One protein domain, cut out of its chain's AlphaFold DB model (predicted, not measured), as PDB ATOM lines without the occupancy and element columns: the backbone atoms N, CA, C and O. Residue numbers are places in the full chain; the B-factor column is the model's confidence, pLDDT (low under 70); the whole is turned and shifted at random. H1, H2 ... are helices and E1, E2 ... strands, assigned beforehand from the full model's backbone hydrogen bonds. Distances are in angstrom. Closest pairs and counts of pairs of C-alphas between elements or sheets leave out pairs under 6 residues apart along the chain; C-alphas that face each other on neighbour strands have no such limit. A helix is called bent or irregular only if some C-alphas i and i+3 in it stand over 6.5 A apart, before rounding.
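What this domain is: This is residues 52 to 80 and 96 to 218 of the 390 residues of an uncharacterized protein of Caenorhabditis remanei (UniProt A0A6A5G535). The long helix H6 runs through the middle of a small helical bundle, with the helical hairpin of H2 and H3 packed along one side of it and H1 packed on the side away from H2. The short helix H7 also packs on H6 and has H4 on it, with H5 following H4; H8, H9 and the short strand E1 lie toward the end of the longest axis away from H3. The 152 printed residues hold nine named helices, H1 to H9, and then one named strand, E1; the class is mostly helix. The whole is compact, with a radius of gyration of the C-alphas of 15.1 A, and spans 43 by 40 by 31 A.

Where its parts are: H1, residues 62 to 70, begins at C-alpha 62 (26.002, 94.357, 41.643). H2, residues 98 to 111, is 20.6 A long and only just irregular, with C-alphas 107 and 110 6.9 A apart. H3 is residues 114 to 128, 20.9 A. H4 is residues 140 to 151, 16.7 A, and H5 residues 153 to 160. H6, residues 165 to 183, is 26.1 A long and begins at C-alpha 165 (25.218, 103.950, 31.842). H7 is residues 188 to 191, H8 residues 194 to 201 and H9 residues 209 to 212. E1, residues 216 to 218, ends at C-alpha 218 (41.706, 78.513, 29.649).

How they stand to each other: H6 is the hub, touching H1, H2, H3 and H7. H2, H3 and H6 form a bundle, up and down, each running against the one before it. H2 and H3, a hairpin, touch at a shallow tilt of 20 degrees, opposite ways; their closest C-alphas, Ser 98 and Leu 127, are 6.0 A apart. Residues 167 to 175 of H6 touch H3 at a steep tilt of 42 degrees, closest at the C-alphas of Val 123 and Ile 168, 6.4 A. H2 and H6 touch, closest at the C-alphas of Phe 111 and Leu 179, 6.9 A. Residues 170 to 178 of H6 touch H1, closest at the C-alphas of Ile 66 and Arg 174, 6.7 A; they run the same way at a shallow tilt of 33 degrees, only just short of steep. Residues 172 to 176 of H6 touch H7, closest at the C-alphas of Ser 176 and Leu 190, 7.0 A. Residues 142 to 146 of H4 touch H7, closest at the C-alphas of Phe 146 and Met 189, 5.6 A. H5 is close to H4 but not clearly touching, and so are H8 and H9 to H7. E1 pairs with no named strand. Every O i to N i+4 pair is within hydrogen-bond range in H1, H4, H5, H6 and H8, against 8 of 10 in H2 and 10 of 11 in H3; H7 and H9 are too short for such a pair.

The domain as a whole: The C-alphas farthest apart, Thr 80 and Leu 203, are 43.9 A apart. Residues 81 to 95 are not printed; C-alphas 80 and 96 are 28.3 A apart across the cut. The link from H3 to H4 is long. The mean pLDDT of the printed part is 77.6, with residues 53 to 62, 75 to 80, 96, 129 to 140 and 159 to 163 under 70.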
ATOM      1  N   LEU A  52      36.743  90.071  41.817       75.88
ATOM      2  CA  LEU A  52      36.084  91.334  41.500       75.88
ATOM      3  C   LEU A  52      35.745  92.011  42.829       75.88
ATOM      4  O   LEU A  52      34.608  91.936  43.309       75.88
ATOM      5  N   ASP A  53      36.777  92.573  43.463       60.19
ATOM      6  CA  ASP A  53      36.692  93.174  44.793       60.19
ATOM      7  C   ASP A  53      36.235  94.637  44.794       60.19
ATOM      8  O   ASP A  53      36.405  95.415  43.858       60.19
ATOM      9  N   SER A  54      35.627  95.005  45.919       44.75
ATOM     10  CA  SER A  54      34.802  96.188  46.180       44.75
ATOM     11  C   SER A  54      35.499  97.564  46.207       44.75
ATOM     12  O   SER A  54      34.984  98.481  46.844       44.75
ATOM     13  N   GLY A  55      36.629  97.739  45.519       47.44
ATOM     14  CA  GLY A  55      37.231  99.061  45.274       47.44
ATOM     15  C   GLY A  55      36.605  99.821  44.095       47.44
ATOM     16  O   GLY A  55      36.895 100.992  43.895       47.44
ATOM     17  N   MET A  56      35.740  99.153  43.325       50.25
ATOM     18  CA  MET A  56      35.293  99.577  41.998       50.25
ATOM     19  C   MET A  56      33.810  99.985  42.044       50.25
ATOM     20  O   MET A  56      32.947  99.222  42.487       50.25
ATOM     21  N   SER A  57      33.484 101.201  41.610       45.06
ATOM     22  CA  SER A  57      32.237 101.919  41.935       45.06
ATOM     23  C   SER A  57      30.974 101.516  41.145       45.06
ATOM     24  O   SER A  57      29.969 102.232  41.119       45.06
ATOM     25  N   LEU A  58      30.905 100.301  40.592       53.38
ATOM     26  CA  LEU A  58      29.664  99.714  40.052       53.38
ATOM     27  C   LEU A  58      28.700  99.239  41.166       53.38
ATOM     28  O   LEU A  58      28.075  98.194  41.051       53.38
ATOM     29  N   ASN A  59      28.566  99.999  42.256       49.59
ATOM     30  CA  ASN A  59      27.991  99.572  43.534       49.59
ATOM     31  C   ASN A  59      28.630  98.269  44.085       49.59
ATOM     32  O   ASN A  59      28.922  97.293  43.399       49.59
ATOM     33  N   ARG A  60      28.792  98.203  45.404       51.34
ATOM     34  CA  ARG A  60      29.431  97.062  46.088       51.34
ATOM     35  C   ARG A  60      28.686  95.726  45.920       51.34
ATOM     36  O   ARG A  60      29.259  94.662  46.112       51.34
ATOM     37  N   HIS A  61      27.397  95.772  45.582       52.72
ATOM     38  CA  HIS A  61      26.531  94.595  45.484       52.72
ATOM     39  C   HIS A  61      26.330  94.049  44.061       52.72
ATOM     40  O   HIS A  61      26.276  92.829  43.935       52.72
ATOM     41  N   PRO A  62      26.218  94.863  42.992       65.81
ATOM     42  CA  PRO A  62      26.002  94.357  41.643       65.81
ATOM     43  C   PRO A  62      27.126  93.487  41.089       65.81
ATOM     44  O   PRO A  62      26.795  92.416  40.608       65.81
ATOM     45  N   VAL A  63      28.407  93.868  41.156       74.88
ATOM     46  CA  VAL A  63      29.487  93.129  40.454       74.88
ATOM     47  C   VAL A  63      29.714  91.739  41.047       74.88
ATOM     48  O   VAL A  63      29.647  90.749  40.324       74.88
ATOM     49  N   THR A  64      29.892  91.637  42.366       74.44
ATOM     50  CA  THR A  64      30.071  90.343  43.045       74.44
ATOM     51  C   THR A  64      28.811  89.478  42.945       74.44
ATOM     52  O   THR A  64      28.905  88.264  42.773       74.44
ATOM     53  N   ARG A  65      27.610  90.087  42.966       79.69
ATOM     54  CA  ARG A  65      26.349  89.377  42.682       79.69
ATOM     55  C   ARG A  65      26.305  88.868  41.246       79.69
ATOM     56  O   ARG A  65      25.963  87.713  41.051       79.69
ATOM     57  N   ILE A  66      26.611  89.715  40.263       82.88
ATOM     58  CA  ILE A  66      26.627  89.371  38.837       82.88
ATOM     59  C   ILE A  66      27.590  88.208  38.620       82.88
ATOM     60  O   ILE A  66      27.230  87.241  37.960       82.88
ATOM     61  N   LEU A  67      28.775  88.266  39.226       85.94
ATOM     62  CA  LEU A  67      29.734  87.179  39.165       85.94
ATOM     63  C   LEU A  67      29.165  85.887  39.763       85.94
ATOM     64  O   LEU A  67      29.181  84.860  39.094       85.94
ATOM     65  N   ALA A  68      28.589  85.935  40.967       84.31
ATOM     66  CA  ALA A  68      27.963  84.766  41.587       84.31
ATOM     67  C   ALA A  68      26.813  84.180  40.747       84.31
ATOM     68  O   ALA A  68      26.694  82.963  40.624       84.31
ATOM     69  N   GLU A  69      25.994  85.039  40.140       85.88
ATOM     70  CA  GLU A  69      24.898  84.663  39.245       85.88
ATOM     71  C   GLU A  69      25.394  84.023  37.941       85.88
ATOM     72  O   GLU A  69      24.827  83.032  37.479       85.88
ATOM     73  N   GLU A  70      26.441  84.572  37.319       87.19
ATOM     74  CA  GLU A  70      27.003  84.018  36.083       87.19
ATOM     75  C   GLU A  70      27.833  82.748  36.336       87.19
ATOM     76  O   GLU A  70      27.848  81.861  35.484       87.19
ATOM     77  N   CYS A  71      28.420  82.607  37.526       86.31
ATOM     78  CA  CYS A  71      29.066  81.382  38.002       86.31
ATOM     79  C   CYS A  71      28.077  80.295  38.465       86.31
ATOM     80  O   CYS A  71      28.507  79.197  38.808       86.31
ATOM     81  N   GLY A  72      26.767  80.575  38.506       83.75
ATOM     82  CA  GLY A  72      25.748  79.615  38.950       83.75
ATOM     83  C   GLY A  72      25.767  79.317  40.455       83.75
ATOM     84  O   GLY A  72      25.176  78.335  40.888       83.75
ATOM     85  N   LEU A  73      26.433  80.158  41.250       81.62
ATOM     86  CA  LEU A  73      26.515  80.050  42.712       81.62
ATOM     87  C   LEU A  73      25.364  80.787  43.417       81.62
ATOM     88  O   LEU A  73      25.197  80.681  44.631       81.62
ATOM     89  N   ARG A  74      24.575  81.556  42.661       77.00
ATOM     90  CA  ARG A  74      23.387  82.274  43.125       77.00
ATOM     91  C   ARG A  74      22.324  82.294  42.029       77.00
ATOM     92  O   ARG A  74      22.652  82.475  40.857       77.00
ATOM     93  N   ASP A  75      21.055  82.181  42.413       68.38
ATOM     94  CA  ASP A  75      19.940  82.344  41.478       68.38
ATOM     95  C   ASP A  75      19.930  83.744  40.857       68.38
ATOM     96  O   ASP A  75      20.127  84.754  41.540       68.38
ATOM     97  N   LYS A  76      19.666  83.804  39.547       63.44
ATOM     98  CA  LYS A  76      19.608  85.064  38.800       63.44
ATOM     99  C   LYS A  76      18.415  85.892  39.258       63.44
ATOM    100  O   LYS A  76      17.271  85.584  38.922       63.44
ATOM    101  N   VAL A  77      18.679  86.994  39.955       59.28
ATOM    102  CA  VAL A  77      17.642  87.985  40.240       59.28
ATOM    103  C   VAL A  77      17.611  88.949  39.067       59.28
ATOM    104  O   VAL A  77      18.315  89.956  39.047       59.28
ATOM    105  N   PHE A  78      16.801  88.637  38.056       53.06
ATOM    106  CA  PHE A  78      16.537  89.602  36.996       53.06
ATOM    107  C   PHE A  78      15.851  90.811  37.631       53.06
ATOM    108  O   PHE A  78      14.759  90.648  38.182       53.06
ATOM    109  N   PRO A  79      16.434  92.022  37.570       46.69
ATOM    110  CA  PRO A  79      15.687  93.197  37.960       46.69
ATOM    111  C   PRO A  79      14.480  93.273  37.026       46.69
ATOM    112  O   PRO A  79      14.604  93.503  35.819       46.69
ATOM    113  N   THR A  80      13.288  93.043  37.575       37.66
ATOM    114  CA  THR A  80      12.061  93.499  36.940       37.66
ATOM    115  C   THR A  80      12.269  94.986  36.723       37.66
ATOM    116  O   THR A  80      12.403  95.739  37.687       37.66
ATOM    117  N   ARG A  96      30.082 108.412  23.245       62.84
ATOM    118  CA  ARG A  96      31.033 108.371  22.123       62.84
ATOM    119  C   ARG A  96      31.338 106.919  21.716       62.84
ATOM    120  O   ARG A  96      31.645 106.649  20.559       62.84
ATOM    121  N   LEU A  97      31.162 105.979  22.647       71.81
ATOM    122  CA  LEU A  97      31.438 104.544  22.515       71.81
ATOM    123  C   LEU A  97      30.228 103.691  22.097       71.81
ATOM    124  O   LEU A  97      30.333 102.471  22.019       71.81
ATOM    125  N   SER A  98      29.074 104.291  21.794       76.50
ATOM    126  CA  SER A  98      27.859 103.536  21.424       76.50
ATOM    127  C   SER A  98      28.070 102.567  20.253       76.50
ATOM    128  O   SER A  98      27.572 101.444  20.292       76.50
ATOM    129  N   LYS A  99      28.875 102.944  19.248       79.31
ATOM    130  CA  LYS A  99      29.260 102.049  18.139       79.31
ATOM    131  C   LYS A  99      30.039 100.822  18.612       79.31
ATOM    132  O   LYS A  99      29.790  99.731  18.106       79.31
ATOM    133  N   TYR A 100      30.948 101.001  19.569       84.56
ATOM    134  CA  TYR A 100      31.686  99.894  20.171       84.56
ATOM    135  C   TYR A 100      30.720  98.940  20.880       84.56
ATOM    136  O   TYR A 100      30.695  97.761  20.549       84.56
ATOM    137  N   PHE A 101      29.857  99.448  21.768       85.12
ATOM    138  CA  PHE A 101      28.906  98.603  22.495       85.12
ATOM    139  C   PHE A 101      27.956  97.858  21.551       85.12
ATOM    140  O   PHE A 101      27.736  96.661  21.721       85.12
ATOM    141  N   LEU A 102      27.435  98.529  20.518       84.50
ATOM    142  CA  LEU A 102      26.617  97.885  19.487       84.50
ATOM    143  C   LEU A 102      27.369  96.736  18.807       84.50
ATOM    144  O   LEU A 102      26.818  95.642  18.688       84.50
ATOM    145  N   HIS A 103      28.619  96.963  18.398       86.56
ATOM    146  CA  HIS A 103      29.442  95.937  17.765       86.56
ATOM    147  C   HIS A 103      29.753  94.776  18.719       86.56
ATOM    148  O   HIS A 103      29.549  93.616  18.354       86.56
ATOM    149  N   PHE A 104      30.171  95.077  19.950       89.31
ATOM    150  CA  PHE A 104      30.443  94.097  21.000       89.31
ATOM    151  C   PHE A 104      29.227  93.200  21.244       89.31
ATOM    152  O   PHE A 104      29.330  91.974  21.164       89.31
ATOM    153  N   PHE A 105      28.050  93.793  21.451       88.75
ATOM    154  CA  PHE A 105      26.827  93.030  21.666       88.75
ATOM    155  C   PHE A 105      26.431  92.212  20.440       88.75
ATOM    156  O   PHE A 105      26.064  91.053  20.600       88.75
ATOM    157  N   GLN A 106      26.522  92.768  19.227       87.31
ATOM    158  CA  GLN A 106      26.218  92.041  17.989       87.31
ATOM    159  C   GLN A 106      27.122  90.822  17.794       87.31
ATOM    160  O   GLN A 106      26.605  89.736  17.538       87.31
ATOM    161  N   LYS A 107      28.441  90.983  17.962       87.25
ATOM    162  CA  LYS A 107      29.424  89.896  17.842       87.25
ATOM    163  C   LYS A 107      29.210  88.826  18.912       87.25
ATOM    164  O   LYS A 107      29.353  87.639  18.636       87.25
ATOM    165  N   SER A 108      28.814  89.244  20.111       87.94
ATOM    166  CA  SER A 108      28.614  88.334  21.236       87.94
ATOM    167  C   SER A 108      27.349  87.483  21.101       87.94
ATOM    168  O   SER A 108      27.325  86.393  21.652       87.94
ATOM    169  N   LYS A 109      26.318  87.902  20.344       86.12
ATOM    170  CA  LYS A 109      25.007  87.209  20.278       86.12
ATOM    171  C   LYS A 109      25.085  85.698  20.039       86.12
ATOM    172  O   LYS A 109      24.246  84.975  20.561       86.12
ATOM    173  N   LEU A 110      26.063  85.237  19.260       84.62
ATOM    174  CA  LEU A 110      26.233  83.819  18.918       84.62
ATOM    175  C   LEU A 110      26.703  82.954  20.100       84.62
ATOM    176  O   LEU A 110      26.599  81.735  20.037       84.62
ATOM    177  N   PHE A 111      27.199  83.575  21.172       82.75
ATOM    178  CA  PHE A 111      27.873  82.907  22.287       82.75
ATOM    179  C   PHE A 111      27.080  82.944  23.599       82.75
ATOM    180  O   PHE A 111      27.515  82.355  24.591       82.75
ATOM    181  N   LEU A 112      25.944  83.651  23.632       82.06
ATOM    182  CA  LEU A 112      25.239  83.998  24.868       82.06
ATOM    183  C   LEU A 112      23.949  83.209  25.062       82.06
ATOM    184  O   LEU A 112      23.263  82.830  24.113       82.06
ATOM    185  N   LYS A 113      23.581  83.038  26.333       78.75
ATOM    186  CA  LYS A 113      22.331  82.379  26.725       78.75
ATOM    187  C   LYS A 113      21.098  83.227  26.347       78.75
ATOM    188  O   LYS A 113      21.175  84.463  26.394       78.75
ATOM    189  N   PRO A 114      19.940  82.609  26.032       78.69
ATOM    190  CA  PRO A 114      18.734  83.316  25.589       78.69
ATOM    191  C   PRO A 114      18.240  84.426  26.527       78.69
ATOM    192  O   PRO A 114      17.707  85.440  26.072       78.69
ATOM    193  N   GLU A 115      18.416  84.271  27.840       73.12
ATOM    194  CA  GLU A 115      17.975  85.252  28.835       73.12
ATOM    195  C   GLU A 115      18.775  86.556  28.735       73.12
ATOM    196  O   GLU A 115      18.205  87.645  28.835       73.12
ATOM    197  N   LEU A 116      20.082  86.455  28.472       77.12
ATOM    198  CA  LEU A 116      20.961  87.612  28.311       77.12
ATOM    199  C   LEU A 116      20.690  88.334  26.983       77.12
ATOM    200  O   LEU A 116      20.715  89.565  26.932       77.12
ATOM    201  N   LEU A 117      20.315  87.597  25.932       81.56
ATOM    202  CA  LEU A 117      19.923  88.182  24.645       81.56
ATOM    203  C   LEU A 117      18.735  89.150  24.776       81.56
ATOM    204  O   LEU A 117      18.712  90.176  24.095       81.56
ATOM    205  N   LYS A 118      17.780  88.885  25.682       79.50
ATOM    206  CA  LYS A 118      16.652  89.799  25.960       79.50
ATOM    207  C   LYS A 118      17.108  91.101  26.626       79.50
ATOM    208  O   LYS A 118      16.588  92.167  26.295       79.50
ATOM    209  N   GLY A 119      18.060  91.024  27.558       75.25
ATOM    210  CA  GLY A 119      18.665  92.199  28.200       75.25
ATOM    211  C   GLY A 119      19.447  93.049  27.199       75.25
ATOM    212  O   GLY A 119      19.233  94.258  27.101       75.25
ATOM    213  N   ILE A 120      20.264  92.392  26.374       81.56
ATOM    214  CA  ILE A 120      21.043  93.022  25.305       81.56
ATOM    215  C   ILE A 120      20.142  93.680  24.263       81.56
ATOM    216  O   ILE A 120      20.439  94.788  23.833       81.56
ATOM    217  N   ALA A 121      19.034  93.048  23.861       80.75
ATOM    218  CA  ALA A 121      18.115  93.628  22.883       80.75
ATOM    219  C   ALA A 121      17.604  95.009  23.327       80.75
ATOM    220  O   ALA A 121      17.622  95.947  22.532       80.75
ATOM    221  N   LYS A 122      17.254  95.160  24.613       77.56
ATOM    222  CA  LYS A 122      16.837  96.447  25.195       77.56
ATOM    223  C   LYS A 122      17.965  97.478  25.192       77.56
ATOM    224  O   LYS A 122      17.717  98.654  24.943       77.56
ATOM    225  N   VAL A 123      19.200  97.058  25.468       77.00
ATOM    226  CA  VAL A 123      20.372  97.947  25.416       77.00
ATOM    227  C   VAL A 123      20.671  98.385  23.981       77.00
ATOM    228  O   VAL A 123      20.875  99.569  23.737       77.00
ATOM    229  N   VAL A 124      20.640  97.462  23.021       80.38
ATOM    230  CA  VAL A 124      20.868  97.737  21.594       80.38
ATOM    231  C   VAL A 124      19.817  98.696  21.040       80.38
ATOM    232  O   VAL A 124      20.172  99.644  20.345       80.38
ATOM    233  N   GLU A 125      18.539  98.489  21.371       77.88
ATOM    234  CA  GLU A 125      17.456  99.409  21.010       77.88
ATOM    235  C   GLU A 125      17.753 100.824  21.522       77.88
ATOM    236  O   GLU A 125      17.763 101.773  20.740       77.88
ATOM    237  N   LYS A 126      18.118 100.963  22.805       73.06
ATOM    238  CA  LYS A 126      18.499 102.255  23.395       73.06
ATOM    239  C   LYS A 126      19.706 102.888  22.696       73.06
ATOM    240  O   LYS A 126      19.652 104.067  22.357       73.06
ATOM    241  N   LEU A 127      20.766 102.122  22.440       72.88
ATOM    242  CA  LEU A 127      21.985 102.608  21.782       72.88
ATOM    243  C   LEU A 127      21.732 103.080  20.344       72.88
ATOM    244  O   LEU A 127      22.308 104.083  19.930       72.88
ATOM    245  N   ASN A 128      20.840 102.420  19.601       71.44
ATOM    246  CA  ASN A 128      20.454 102.841  18.249       71.44
ATOM    247  C   ASN A 128      19.737 104.204  18.223       71.44
ATOM    248  O   ASN A 128      19.759 104.890  17.201       71.44
ATOM    249  N   HIS A 129      19.114 104.615  19.330       66.00
ATOM    250  CA  HIS A 129      18.466 105.922  19.457       66.00
ATOM    251  C   HIS A 129      19.429 107.049  19.870       66.00
ATOM    252  O   HIS A 129      19.060 108.225  19.801       66.00
ATOM    253  N   VAL A 130      20.669 106.727  20.255       63.50
ATOM    254  CA  VAL A 130      21.699 107.721  20.579       63.50
ATOM    255  C   VAL A 130      22.297 108.268  19.280       63.50
ATOM    256  O   VAL A 130      23.009 107.574  18.556       63.50
ATOM    257  N   LYS A 131      22.048 109.551  18.977       52.19
ATOM    258  CA  LYS A 131      22.762 110.249  17.896       52.19
ATOM    259  C   LYS A 131      24.221 110.437  18.310       52.19
ATOM    260  O   LYS A 131      24.528 111.323  19.105       52.19
ATOM    261  N   THR A 132      25.126 109.630  17.762       51.78
ATOM    262  CA  THR A 132      26.567 109.866  17.908       51.78
ATOM    263  C   THR A 132      26.926 111.203  17.275       51.78
ATOM    264  O   THR A 132      26.643 111.403  16.090       51.78
ATOM    265  N   SER A 133      27.598 112.092  18.012       43.31
ATOM    266  CA  SER A 133      28.420 113.105  17.351       43.31
ATOM    267  C   SER A 133      29.390 112.359  16.435       43.31
ATOM    268  O   SER A 133      29.932 111.316  16.801       43.31
ATOM    269  N   ILE A 134      29.515 112.817  15.191       37.34
ATOM    270  CA  ILE A 134      30.300 112.160  14.143       37.34
ATOM    271  C   ILE A 134      31.787 112.362  14.474       37.34
ATOM    272  O   ILE A 134      32.483 113.163  13.868       37.34
ATOM    273  N   GLY A 135      32.268 111.673  15.502       41.62
ATOM    274  CA  GLY A 135      33.669 111.533  15.850       41.62
ATOM    275  C   GLY A 135      33.971 110.045  15.890       41.62
ATOM    276  O   GLY A 135      33.306 109.291  16.596       41.62
ATOM    277  N   LYS A 136      34.944 109.592  15.097       43.69
ATOM    278  CA  LYS A 136      35.512 108.253  15.277       43.69
ATOM    279  C   LYS A 136      36.161 108.246  16.662       43.69
ATOM    280  O   LYS A 136      37.143 108.959  16.857       43.69
ATOM    281  N   VAL A 137      35.634 107.484  17.620       50.41
ATOM    282  CA  VAL A 137      36.439 107.173  18.805       50.41
ATOM    283  C   VAL A 137      37.594 106.318  18.316       50.41
ATOM    284  O   VAL A 137      37.380 105.273  17.704       50.41
ATOM    285  N   LYS A 138      38.815 106.828  18.481       51.81
ATOM    286  CA  LYS A 138      40.025 106.039  18.248       51.81
ATOM    287  C   LYS A 138      40.010 104.865  19.229       51.81
ATOM    288  O   LYS A 138      39.571 105.054  20.358       51.81
ATOM    289  N   TYR A 139      40.487 103.692  18.813       55.38
ATOM    290  CA  TYR A 139      40.483 102.477  19.641       55.38
ATOM    291  C   TYR A 139      41.147 102.677  21.015       55.38
ATOM    292  O   TYR A 139      40.569 102.256  22.008       55.38
ATOM    293  N   ALA A 140      42.210 103.488  21.101       56.28
ATOM    294  CA  ALA A 140      42.822 103.926  22.366       56.28
ATOM    295  C   ALA A 140      41.849 104.588  23.378       56.28
ATOM    296  O   ALA A 140      42.123 104.664  24.570       56.28
ATOM    297  N   GLY A 141      40.697 105.092  22.924       71.06
ATOM    298  CA  GLY A 141      39.648 105.622  23.797       71.06
ATOM    299  C   GLY A 141      38.808 104.545  24.494       71.06
ATOM    300  O   GLY A 141      38.175 104.855  25.498       71.06
ATOM    301  N   ILE A 142      38.788 103.309  23.981       79.12
ATOM    302  CA  ILE A 142      38.057 102.176  24.573       79.12
ATOM    303  C   ILE A 142      38.833 101.626  25.773       79.12
ATOM    304  O   ILE A 142      38.253 101.509  26.852       79.12
ATOM    305  N   GLY A 143      40.133 101.359  25.614       81.00
ATOM    306  CA  GLY A 143      40.982 100.892  26.708       81.00
ATOM    307  C   GLY A 143      41.018 101.875  27.876       81.00
ATOM    308  O   GLY A 143      40.726 101.504  29.011       81.00
ATOM    309  N   ASN A 144      41.225 103.166  27.590       80.88
ATOM    310  CA  ASN A 144      41.169 104.227  28.603       80.88
ATOM    311  C   ASN A 144      39.818 104.302  29.324       80.88
ATOM    312  O   ASN A 144      39.782 104.512  30.532       80.88
ATOM    313  N   PHE A 145      38.705 104.113  28.606       84.31
ATOM    314  CA  PHE A 145      37.383 104.073  29.226       84.31
ATOM    315  C   PHE A 145      37.257 102.910  30.212       84.31
ATOM    316  O   PHE A 145      36.754 103.100  31.316       84.31
ATOM    317  N   PHE A 146      37.718 101.714  29.836       86.19
ATOM    318  CA  PHE A 146      37.634 100.544  30.705       86.19
ATOM    319  C   PHE A 146      38.602 100.603  31.884       86.19
ATOM    320  O   PHE A 146      38.190 100.262  32.989       86.19
ATOM    321  N   MET A 147      39.823 101.107  31.695       84.12
ATOM    322  CA  MET A 147      40.737 101.388  32.808       84.12
ATOM    323  C   MET A 147      40.104 102.370  33.794       84.12
ATOM    324  O   MET A 147      39.987 102.054  34.973       84.12
ATOM    325  N   LYS A 148      39.566 103.494  33.301       80.25
ATOM    326  CA  LYS A 148      38.873 104.476  34.145       80.25
ATOM    327  C   LYS A 148      37.640 103.891  34.834       80.25
ATOM    328  O   LYS A 148      37.365 104.228  35.973       80.25
ATOM    329  N   MET A 149      36.912 102.981  34.184       83.56
ATOM    330  CA  MET A 149      35.769 102.300  34.805       83.56
ATOM    331  C   MET A 149      36.186 101.443  35.994       83.56
ATOM    332  O   MET A 149      35.466 101.375  36.990       83.56
ATOM    333  N   TRP A 150      37.326 100.775  35.866       82.69
ATOM    334  CA  TRP A 150      37.882  99.951  36.922       82.69
ATOM    335  C   TRP A 150      38.511 100.778  38.048       82.69
ATOM    336  O   TRP A 150      38.447 100.357  39.200       82.69
ATOM    337  N   GLU A 151      39.071 101.945  37.736       81.56
ATOM    338  CA  GLU A 151      39.677 102.860  38.710       81.56
ATOM    339  C   GLU A 151      38.633 103.715  39.453       81.56
ATOM    340  O   GLU A 151      38.612 103.711  40.682       81.56
ATOM    341  N   ASP A 152      37.755 104.422  38.730       77.81
ATOM    342  CA  ASP A 152      36.709 105.295  39.281       77.81
ATOM    343  C   ASP A 152      35.503 105.466  38.324       77.81
ATOM    344  O   ASP A 152      35.432 106.354  37.468       77.81
ATOM    345  N   VAL A 153      34.475 104.633  38.505       77.62
ATOM    346  CA  VAL A 153      33.198 104.764  37.788       77.62
ATOM    347  C   VAL A 153      32.373 105.990  38.192       77.62
ATOM    348  O   VAL A 153      31.516 106.393  37.406       77.62
ATOM    349  N   GLU A 154      32.565 106.589  39.375       76.94
ATOM    350  CA  GLU A 154      31.779 107.774  39.754       76.94
ATOM    351  C   GLU A 154      32.215 108.976  38.920       76.94
ATOM    352  O   GLU A 154      31.372 109.758  38.474       76.94
ATOM    353  N   GLU A 155      33.514 109.073  38.630       74.44
ATOM    354  CA  GLU A 155      34.040 110.048  37.683       74.44
ATOM    355  C   GLU A 155      33.414 109.850  36.292       74.44
ATOM    356  O   GLU A 155      32.901 110.803  35.703       74.44
ATOM    357  N   LEU A 156      33.335 108.605  35.804       73.38
ATOM    358  CA  LEU A 156      32.655 108.292  34.539       73.38
ATOM    359  C   LEU A 156      31.162 108.657  34.550       73.38
ATOM    360  O   LEU A 156      30.649 109.198  33.568       73.38
ATOM    361  N   ARG A 157      30.449 108.389  35.651       72.94
ATOM    362  CA  ARG A 157      29.033 108.768  35.801       72.94
ATOM    363  C   ARG A 157      28.854 110.283  35.789       72.94
ATOM    364  O   ARG A 157      27.907 110.783  35.175       72.94
ATOM    365  N   ALA A 158      29.749 111.010  36.456       71.12
ATOM    366  CA  ALA A 158      29.740 112.467  36.496       71.12
ATOM    367  C   ALA A 158      30.034 113.089  35.119       71.12
ATOM    368  O   ALA A 158      29.461 114.134  34.788       71.12
ATOM    369  N   GLU A 159      30.880 112.441  34.314       68.69
ATOM    370  CA  GLU A 159      31.213 112.844  32.946       68.69
ATOM    371  C   GLU A 159      30.073 112.587  31.954       68.69
ATOM    372  O   GLU A 159      29.675 113.504  31.231       68.69
ATOM    373  N   GLU A 160      29.519 111.371  31.925       66.88
ATOM    374  CA  GLU A 160      28.512 110.984  30.926       66.88
ATOM    375  C   GLU A 160      27.102 111.502  31.267       66.88
ATOM    376  O   GLU A 160      26.315 111.780  30.362       66.88
ATOM    377  N   LYS A 161      26.775 111.688  32.557       64.81
ATOM    378  CA  LYS A 161      25.472 112.201  33.041       64.81
ATOM    379  C   LYS A 161      24.249 111.471  32.451       64.81
ATOM    380  O   LYS A 161      23.207 112.091  32.222       64.81
ATOM    381  N   ASP A 162      24.349 110.154  32.237       64.00
ATOM    382  CA  ASP A 162      23.274 109.311  31.690       64.00
ATOM    383  C   ASP A 162      22.859 108.203  32.673       64.00
ATOM    384  O   ASP A 162      23.656 107.358  33.078       64.00
ATOM    385  N   ALA A 163      21.564 108.162  32.998       63.56
ATOM    386  CA  ALA A 163      20.957 107.144  33.855       63.56
ATOM    387  C   ALA A 163      21.008 105.715  33.266       63.56
ATOM    388  O   ALA A 163      20.742 104.743  33.968       63.56
ATOM    389  N   HIS A 164      21.322 105.565  31.977       70.62
ATOM    390  CA  HIS A 164      21.424 104.275  31.296       70.62
ATOM    391  C   HIS A 164      22.817 103.650  31.348       70.62
ATOM    392  O   HIS A 164      22.954 102.477  30.990       70.62
ATOM    393  N   MET A 165      23.829 104.404  31.785       73.56
ATOM    394  CA  MET A 165      25.218 103.950  31.842       73.56
ATOM    395  C   MET A 165      25.363 102.666  32.656       73.56
ATOM    396  O   MET A 165      25.930 101.691  32.169       73.56
ATOM    397  N   ASP A 166      24.764 102.626  33.844       75.50
ATOM    398  CA  ASP A 166      24.842 101.467  34.734       75.50
ATOM    399  C   ASP A 166      24.237 100.210  34.100       75.50
ATOM    400  O   ASP A 166      24.786  99.118  34.228       75.50
ATOM    401  N   VAL A 167      23.138 100.355  33.350       76.06
ATOM    402  CA  VAL A 167      22.503  99.228  32.651       76.06
ATOM    403  C   VAL A 167      23.415  98.699  31.544       76.06
ATOM    404  O   VAL A 167      23.545  97.488  31.384       76.06
ATOM    405  N   ILE A 168      24.053  99.586  30.778       78.06
ATOM    406  CA  ILE A 168      24.986  99.197  29.713       78.06
ATOM    407  C   ILE A 168      26.210  98.497  30.312       78.06
ATOM    408  O   ILE A 168      26.594  97.437  29.817       78.06
ATOM    409  N   LEU A 169      26.794  99.048  31.378       81.44
ATOM    410  CA  LEU A 169      27.957  98.474  32.057       81.44
ATOM    411  C   LEU A 169      27.631  97.117  32.691       81.44
ATOM    412  O   LEU A 169      28.379  96.167  32.483       81.44
ATOM    413  N   GLU A 170      26.479  96.971  33.354       83.62
ATOM    414  CA  GLU A 170      26.033  95.680  33.892       83.62
ATOM    415  C   GLU A 170      25.877  94.630  32.781       83.62
ATOM    416  O   GLU A 170      26.372  93.507  32.910       83.62
ATOM    417  N   GLN A 171      25.215  94.970  31.670       83.88
ATOM    418  CA  GLN A 171      25.048  94.023  30.562       83.88
ATOM    419  C   GLN A 171      26.379  93.709  29.871       83.88
ATOM    420  O   GLN A 171      26.597  92.571  29.451       83.88
ATOM    421  N   THR A 172      27.287  94.683  29.792       87.44
ATOM    422  CA  THR A 172      28.641  94.491  29.258       87.44
ATOM    423  C   THR A 172      29.442  93.544  30.147       87.44
ATOM    424  O   THR A 172      30.042  92.602  29.630       87.44
ATOM    425  N   LEU A 173      29.383  93.713  31.470       89.06
ATOM    426  CA  LEU A 173      30.027  92.823  32.436       89.06
ATOM    427  C   LEU A 173      29.467  91.402  32.347       89.06
ATOM    428  O   LEU A 173      30.233  90.460  32.176       89.06
ATOM    429  N   ARG A 174      28.139  91.231  32.390       89.06
ATOM    430  CA  ARG A 174      27.497  89.907  32.258       89.06
ATOM    431  C   ARG A 174      27.901  89.201  30.969       89.06
ATOM    432  O   ARG A 174      28.225  88.017  30.985       89.06
ATOM    433  N   THR A 175      27.911  89.936  29.859       90.44
ATOM    434  CA  THR A 175      28.348  89.417  28.556       90.44
ATOM    435  C   THR A 175      29.815  89.006  28.595       90.44
ATOM    436  O   THR A 175      30.150  87.904  28.174       90.44
ATOM    437  N   SER A 176      30.677  89.856  29.154       93.19
ATOM    438  CA  SER A 176      32.113  89.596  29.296       93.19
ATOM    439  C   SER A 176      32.392  88.349  30.132       93.19
ATOM    440  O   SER A 176      33.189  87.508  29.730       93.19
ATOM    441  N   LEU A 177      31.686  88.179  31.251       92.31
ATOM    442  CA  LEU A 177      31.798  86.992  32.094       92.31
ATOM    443  C   LEU A 177      31.301  85.733  31.380       92.31
ATOM    444  O   LEU A 177      31.944  84.694  31.480       92.31
ATOM    445  N   GLN A 178      30.202  85.799  30.620       91.38
ATOM    446  CA  GLN A 178      29.737  84.640  29.849       91.38
ATOM    447  C   GLN A 178      30.703  84.244  28.729       91.38
ATOM    448  O   GLN A 178      30.885  83.048  28.497       91.38
ATOM    449  N   LEU A 179      31.314  85.218  28.050       93.56
ATOM    450  CA  LEU A 179      32.362  84.971  27.060       93.56
ATOM    451  C   LEU A 179      33.585  84.310  27.708       93.56
ATOM    452  O   LEU A 179      34.086  83.315  27.186       93.56
ATOM    453  N   LEU A 180      34.002  84.801  28.875       94.81
ATOM    454  CA  LEU A 180      35.136  84.253  29.605       94.81
ATOM    455  C   LEU A 180      34.860  82.826  30.101       94.81
ATOM    456  O   LEU A 180      35.603  81.907  29.774       94.81
ATOM    457  N   ILE A 181      33.782  82.635  30.865       92.06
ATOM    458  CA  ILE A 181      33.466  81.371  31.543       92.06
ATOM    459  C   ILE A 181      33.173  80.254  30.539       92.06
ATOM    460  O   ILE A 181      33.640  79.134  30.723       92.06
ATOM    461  N   ASN A 182      32.405  80.539  29.482       90.00
ATOM    462  CA  ASN A 182      31.939  79.487  28.575       90.00
ATOM    463  C   ASN A 182      32.845  79.289  27.355       90.00
ATOM    464  O   ASN A 182      32.820  78.211  26.768       90.00
ATOM    465  N   HIS A 183      33.611  80.310  26.956       91.06
ATOM    466  CA  HIS A 183      34.368  80.287  25.697       91.06
ATOM    467  C   HIS A 183      35.844  80.668  25.852       91.06
ATOM    468  O   HIS A 183      36.569  80.653  24.863       91.06
ATOM    469  N   GLY A 184      36.309  81.024  27.056       92.31
ATOM    470  CA  GLY A 184      37.690  81.467  27.273       92.31
ATOM    471  C   GLY A 184      38.038  82.791  26.579       92.31
ATOM    472  O   GLY A 184      39.214  83.130  26.448       92.31
ATOM    473  N   ILE A 185      37.032  83.540  26.114       94.00
ATOM    474  CA  ILE A 185      37.212  84.812  25.407       94.00
ATOM    475  C   ILE A 185      37.248  85.941  26.435       94.00
ATOM    476  O   ILE A 185      36.288  86.140  27.180       94.00
ATOM    477  N   ILE A 186      38.332  86.715  26.442       94.81
ATOM    478  CA  ILE A 186      38.484  87.884  27.311       94.81
ATOM    479  C   ILE A 186      38.033  89.121  26.526       94.81
ATOM    480  O   ILE A 186      38.538  89.394  25.442       94.81
ATOM    481  N   SER A 187      37.036  89.848  27.032       93.69
ATOM    482  CA  SER A 187      36.575  91.096  26.407       93.69
ATOM    483  C   SER A 187      37.510  92.262  26.729       93.69
ATOM    484  O   SER A 187      38.237  92.202  27.717       93.69
ATOM    485  N   ASP A 188      37.410  93.369  25.985       90.75
ATOM    486  CA  ASP A 188      38.169  94.597  26.280       90.75
ATOM    487  C   ASP A 188      37.936  95.087  27.715       90.75
ATOM    488  O   ASP A 188      38.864  95.555  28.370       90.75
ATOM    489  N   MET A 189      36.718  94.907  28.245       90.56
ATOM    490  CA  MET A 189      36.414  95.213  29.642       90.56
ATOM    491  C   MET A 189      37.299  94.407  30.597       90.56
ATOM    492  O   MET A 189      37.841  94.975  31.532       90.56
ATOM    493  N   LEU A 190      37.469  93.101  30.384       93.00
ATOM    494  CA  LEU A 190      38.277  92.262  31.275       93.00
ATOM    495  C   LEU A 190      39.782  92.374  30.984       93.00
ATOM    496  O   LEU A 190      40.569  92.345  31.921       93.00
ATOM    497  N   LEU A 191      40.190  92.572  29.726       93.44
ATOM    498  CA  LEU A 191      41.591  92.805  29.345       93.44
ATOM    499  C   LEU A 191      42.188  94.031  30.049       93.44
ATOM    500  O   LEU A 191      43.363  94.025  30.405       93.44
ATOM    501  N   HIS A 192      41.363  95.050  30.295       90.88
ATOM    502  CA  HIS A 192      41.753  96.268  31.003       90.88
ATOM    503  C   HIS A 192      41.542  96.199  32.523       90.88
ATOM    504  O   HIS A 192      41.738  97.202  33.206       90.88
ATOM    505  N   HIS A 193      41.151  95.044  33.074       90.06
ATOM    506  CA  HIS A 193      41.087  94.863  34.523       90.06
ATOM    507  C   HIS A 193      42.505  94.927  35.122       90.06
ATOM    508  O   HIS A 193      43.381  94.237  34.598       90.06
ATOM    509  N   PRO A 194      42.748  95.657  36.231       88.12
ATOM    510  CA  PRO A 194      44.094  95.873  36.772       88.12
ATOM    511  C   PRO A 194      44.912  94.589  36.962       88.12
ATOM    512  O   PRO A 194      46.027  94.509  36.460       88.12
ATOM    513  N   ILE A 195      44.318  93.557  37.577       89.19
ATOM    514  CA  ILE A 195      44.967  92.248  37.797       89.19
ATOM    515  C   ILE A 195      45.381  91.581  36.474       89.19
ATOM    516  O   ILE A 195      46.482  91.054  36.356       89.19
ATOM    517  N   ILE A 196      44.508  91.599  35.458       92.00
ATOM    518  CA  ILE A 196      44.792  90.968  34.160       92.00
ATOM    519  C   ILE A 196      45.869  91.764  33.424       92.00
ATOM    520  O   ILE A 196      46.821  91.198  32.890       92.00
ATOM    521  N   LEU A 197      45.724  93.086  33.411       90.56
ATOM    522  CA  LEU A 197      46.611  93.976  32.686       90.56
ATOM    523  C   LEU A 197      48.029  93.978  33.276       90.56
ATOM    524  O   LEU A 197      48.993  94.035  32.517       90.56
ATOM    525  N   GLU A 198      48.170  93.893  34.601       90.38
ATOM    526  CA  GLU A 198      49.466  93.773  35.284       90.38
ATOM    527  C   GLU A 198      50.230  92.517  34.837       90.38
ATOM    528  O   GLU A 198      51.403  92.610  34.467       90.38
ATOM    529  N   GLU A 199      49.548  91.374  34.749       92.12
ATOM    530  CA  GLU A 199      50.144  90.116  34.279       92.12
ATOM    531  C   GLU A 199      50.540  90.157  32.793       92.12
ATOM    532  O   GLU A 199      51.530  89.540  32.388       92.12
ATOM    533  N   ILE A 200      49.796  90.899  31.964       93.38
ATOM    534  CA  ILE A 200      50.064  91.014  30.523       93.38
ATOM    535  C   ILE A 200      51.197  92.009  30.232       93.38
ATOM    536  O   ILE A 200      52.045  91.727  29.384       93.38
ATOM    537  N   LYS A 201      51.248  93.154  30.930       89.81
ATOM    538  CA  LYS A 201      52.188  94.265  30.662       89.81
ATOM    539  C   LYS A 201      53.662  93.852  30.690       89.81
ATOM    540  O   LYS A 201      54.469  94.428  29.965       89.81
ATOM    541  N   GLY A 202      54.022  92.857  31.502       83.62
ATOM    542  CA  GLY A 202      55.392  92.336  31.573       83.62
ATOM    543  C   GLY A 202      55.803  91.445  30.392       83.62
ATOM    544  O   GLY A 202      56.986  91.145  30.239       83.62
ATOM    545  N   LEU A 203      54.848  91.002  29.570       88.25
ATOM    546  CA  LEU A 203      55.051  89.995  28.521       88.25
ATOM    547  C   LEU A 203      54.632  90.476  27.127       88.25
ATOM    548  O   LEU A 203      55.136  89.965  26.126       88.25
ATOM    549  N   LEU A 204      53.721  91.445  27.058       87.38
ATOM    550  CA  LEU A 204      53.124  91.939  25.828       87.38
ATOM    551  C   LEU A 204      53.049  93.467  25.848       87.38
ATOM    552  O   LEU A 204      52.715  94.081  26.859       87.38
ATOM    553  N   LEU A 205      53.324  94.083  24.701       81.44
ATOM    554  CA  LEU A 205      53.171  95.525  24.529       81.44
ATOM    555  C   LEU A 205      51.686  95.846  24.378       81.44
ATOM    556  O   LEU A 205      51.100  95.606  23.323       81.44
ATOM    557  N   VAL A 206      51.093  96.379  25.445       81.88
ATOM    558  CA  VAL A 206      49.651  96.668  25.535       81.88
ATOM    559  C   VAL A 206      49.212  97.892  24.723       81.88
ATOM    560  O   VAL A 206      48.025  98.122  24.558       81.88
ATOM    561  N   ASP A 207      50.164  98.627  24.145       80.56
ATOM    562  CA  ASP A 207      49.941  99.819  23.313       80.56
ATOM    563  C   ASP A 207      49.357  99.511  21.915       80.56
ATOM    564  O   ASP A 207      49.269 100.405  21.068       80.56
ATOM    565  N   ASN A 208      49.022  98.244  21.644       86.81
ATOM    566  CA  ASN A 208      48.289  97.823  20.456       86.81
ATOM    567  C   ASN A 208      47.063  96.993  20.855       86.81
ATOM    568  O   ASN A 208      47.189  95.825  21.228       86.81
ATOM    569  N   GLU A 209      45.875  97.581  20.730       83.75
ATOM    570  CA  GLU A 209      44.611  96.980  21.196       83.75
ATOM    571  C   GLU A 209      44.290  95.675  20.465       83.75
ATOM    572  O   GLU A 209      43.810  94.697  21.045       83.75
ATOM    573  N   LYS A 210      44.607  95.612  19.164       88.44
ATOM    574  CA  LYS A 210      44.392  94.383  18.403       88.44
ATOM    575  C   LYS A 210      45.286  93.260  18.915       88.44
ATOM    576  O   LYS A 210      44.797  92.138  19.021       88.44
ATOM    577  N   LEU A 211      46.550  93.540  19.227       91.44
ATOM    578  CA  LEU A 211      47.447  92.549  19.812       91.44
ATOM    579  C   LEU A 211      46.975  92.123  21.209       91.44
ATOM    580  O   LEU A 211      46.965  90.932  21.507       91.44
ATOM    581  N   LEU A 212      46.540  93.074  22.040       91.75
ATOM    582  CA  LEU A 212      45.982  92.787  23.362       91.75
ATOM    583  C   LEU A 212      44.765  91.847  23.267       91.75
ATOM    584  O   LEU A 212      44.649  90.910  24.054       91.75
ATOM    585  N   SER A 213      43.919  92.025  22.245       91.00
ATOM    586  CA  SER A 213      42.750  91.168  21.985       91.00
ATOM    587  C   SER A 213      43.069  89.716  21.596       91.00
ATOM    588  O   SER A 213      42.152  88.902  21.507       91.00
ATOM    589  N   GLU A 214      44.340  89.378  21.343       93.25
ATOM    590  CA  GLU A 214      44.778  87.998  21.077       93.25
ATOM    591  C   GLU A 214      45.010  87.196  22.371       93.25
ATOM    592  O   GLU A 214      45.200  85.980  22.325       93.25
ATOM    593  N   VAL A 215      44.997  87.851  23.539       94.88
ATOM    594  CA  VAL A 215      45.095  87.164  24.832       94.88
ATOM    595  C   VAL A 215      43.787  86.425  25.115       94.88
ATOM    596  O   VAL A 215      42.699  87.000  25.098       94.88
ATOM    597  N   THR A 216      43.896  85.132  25.417       95.38
ATOM    598  CA  THR A 216      42.747  84.269  25.729       95.38
ATOM    599  C   THR A 216      42.892  83.634  27.106       95.38
ATOM    600  O   THR A 216      43.927  83.757  27.761       95.38
ATOM    601  N   ALA A 217      41.846  82.963  27.577       96.56
ATOM    602  CA  ALA A 217      41.843  82.251  28.844       96.56
ATOM    603  C   ALA A 217      41.501  80.771  28.653       96.56
ATOM    604  O   ALA A 217      40.720  80.385  27.786       96.56
ATOM    605  N   THR A 218      42.058  79.931  29.518       95.75
ATOM    606  CA  THR A 218      41.706  78.513  29.649       95.75
ATOM    607  C   THR A 218      41.569  78.131  31.112       95.75
ATOM    608  O   THR A 218      41.955  78.898  31.991       95.75
TER     609      THR A 218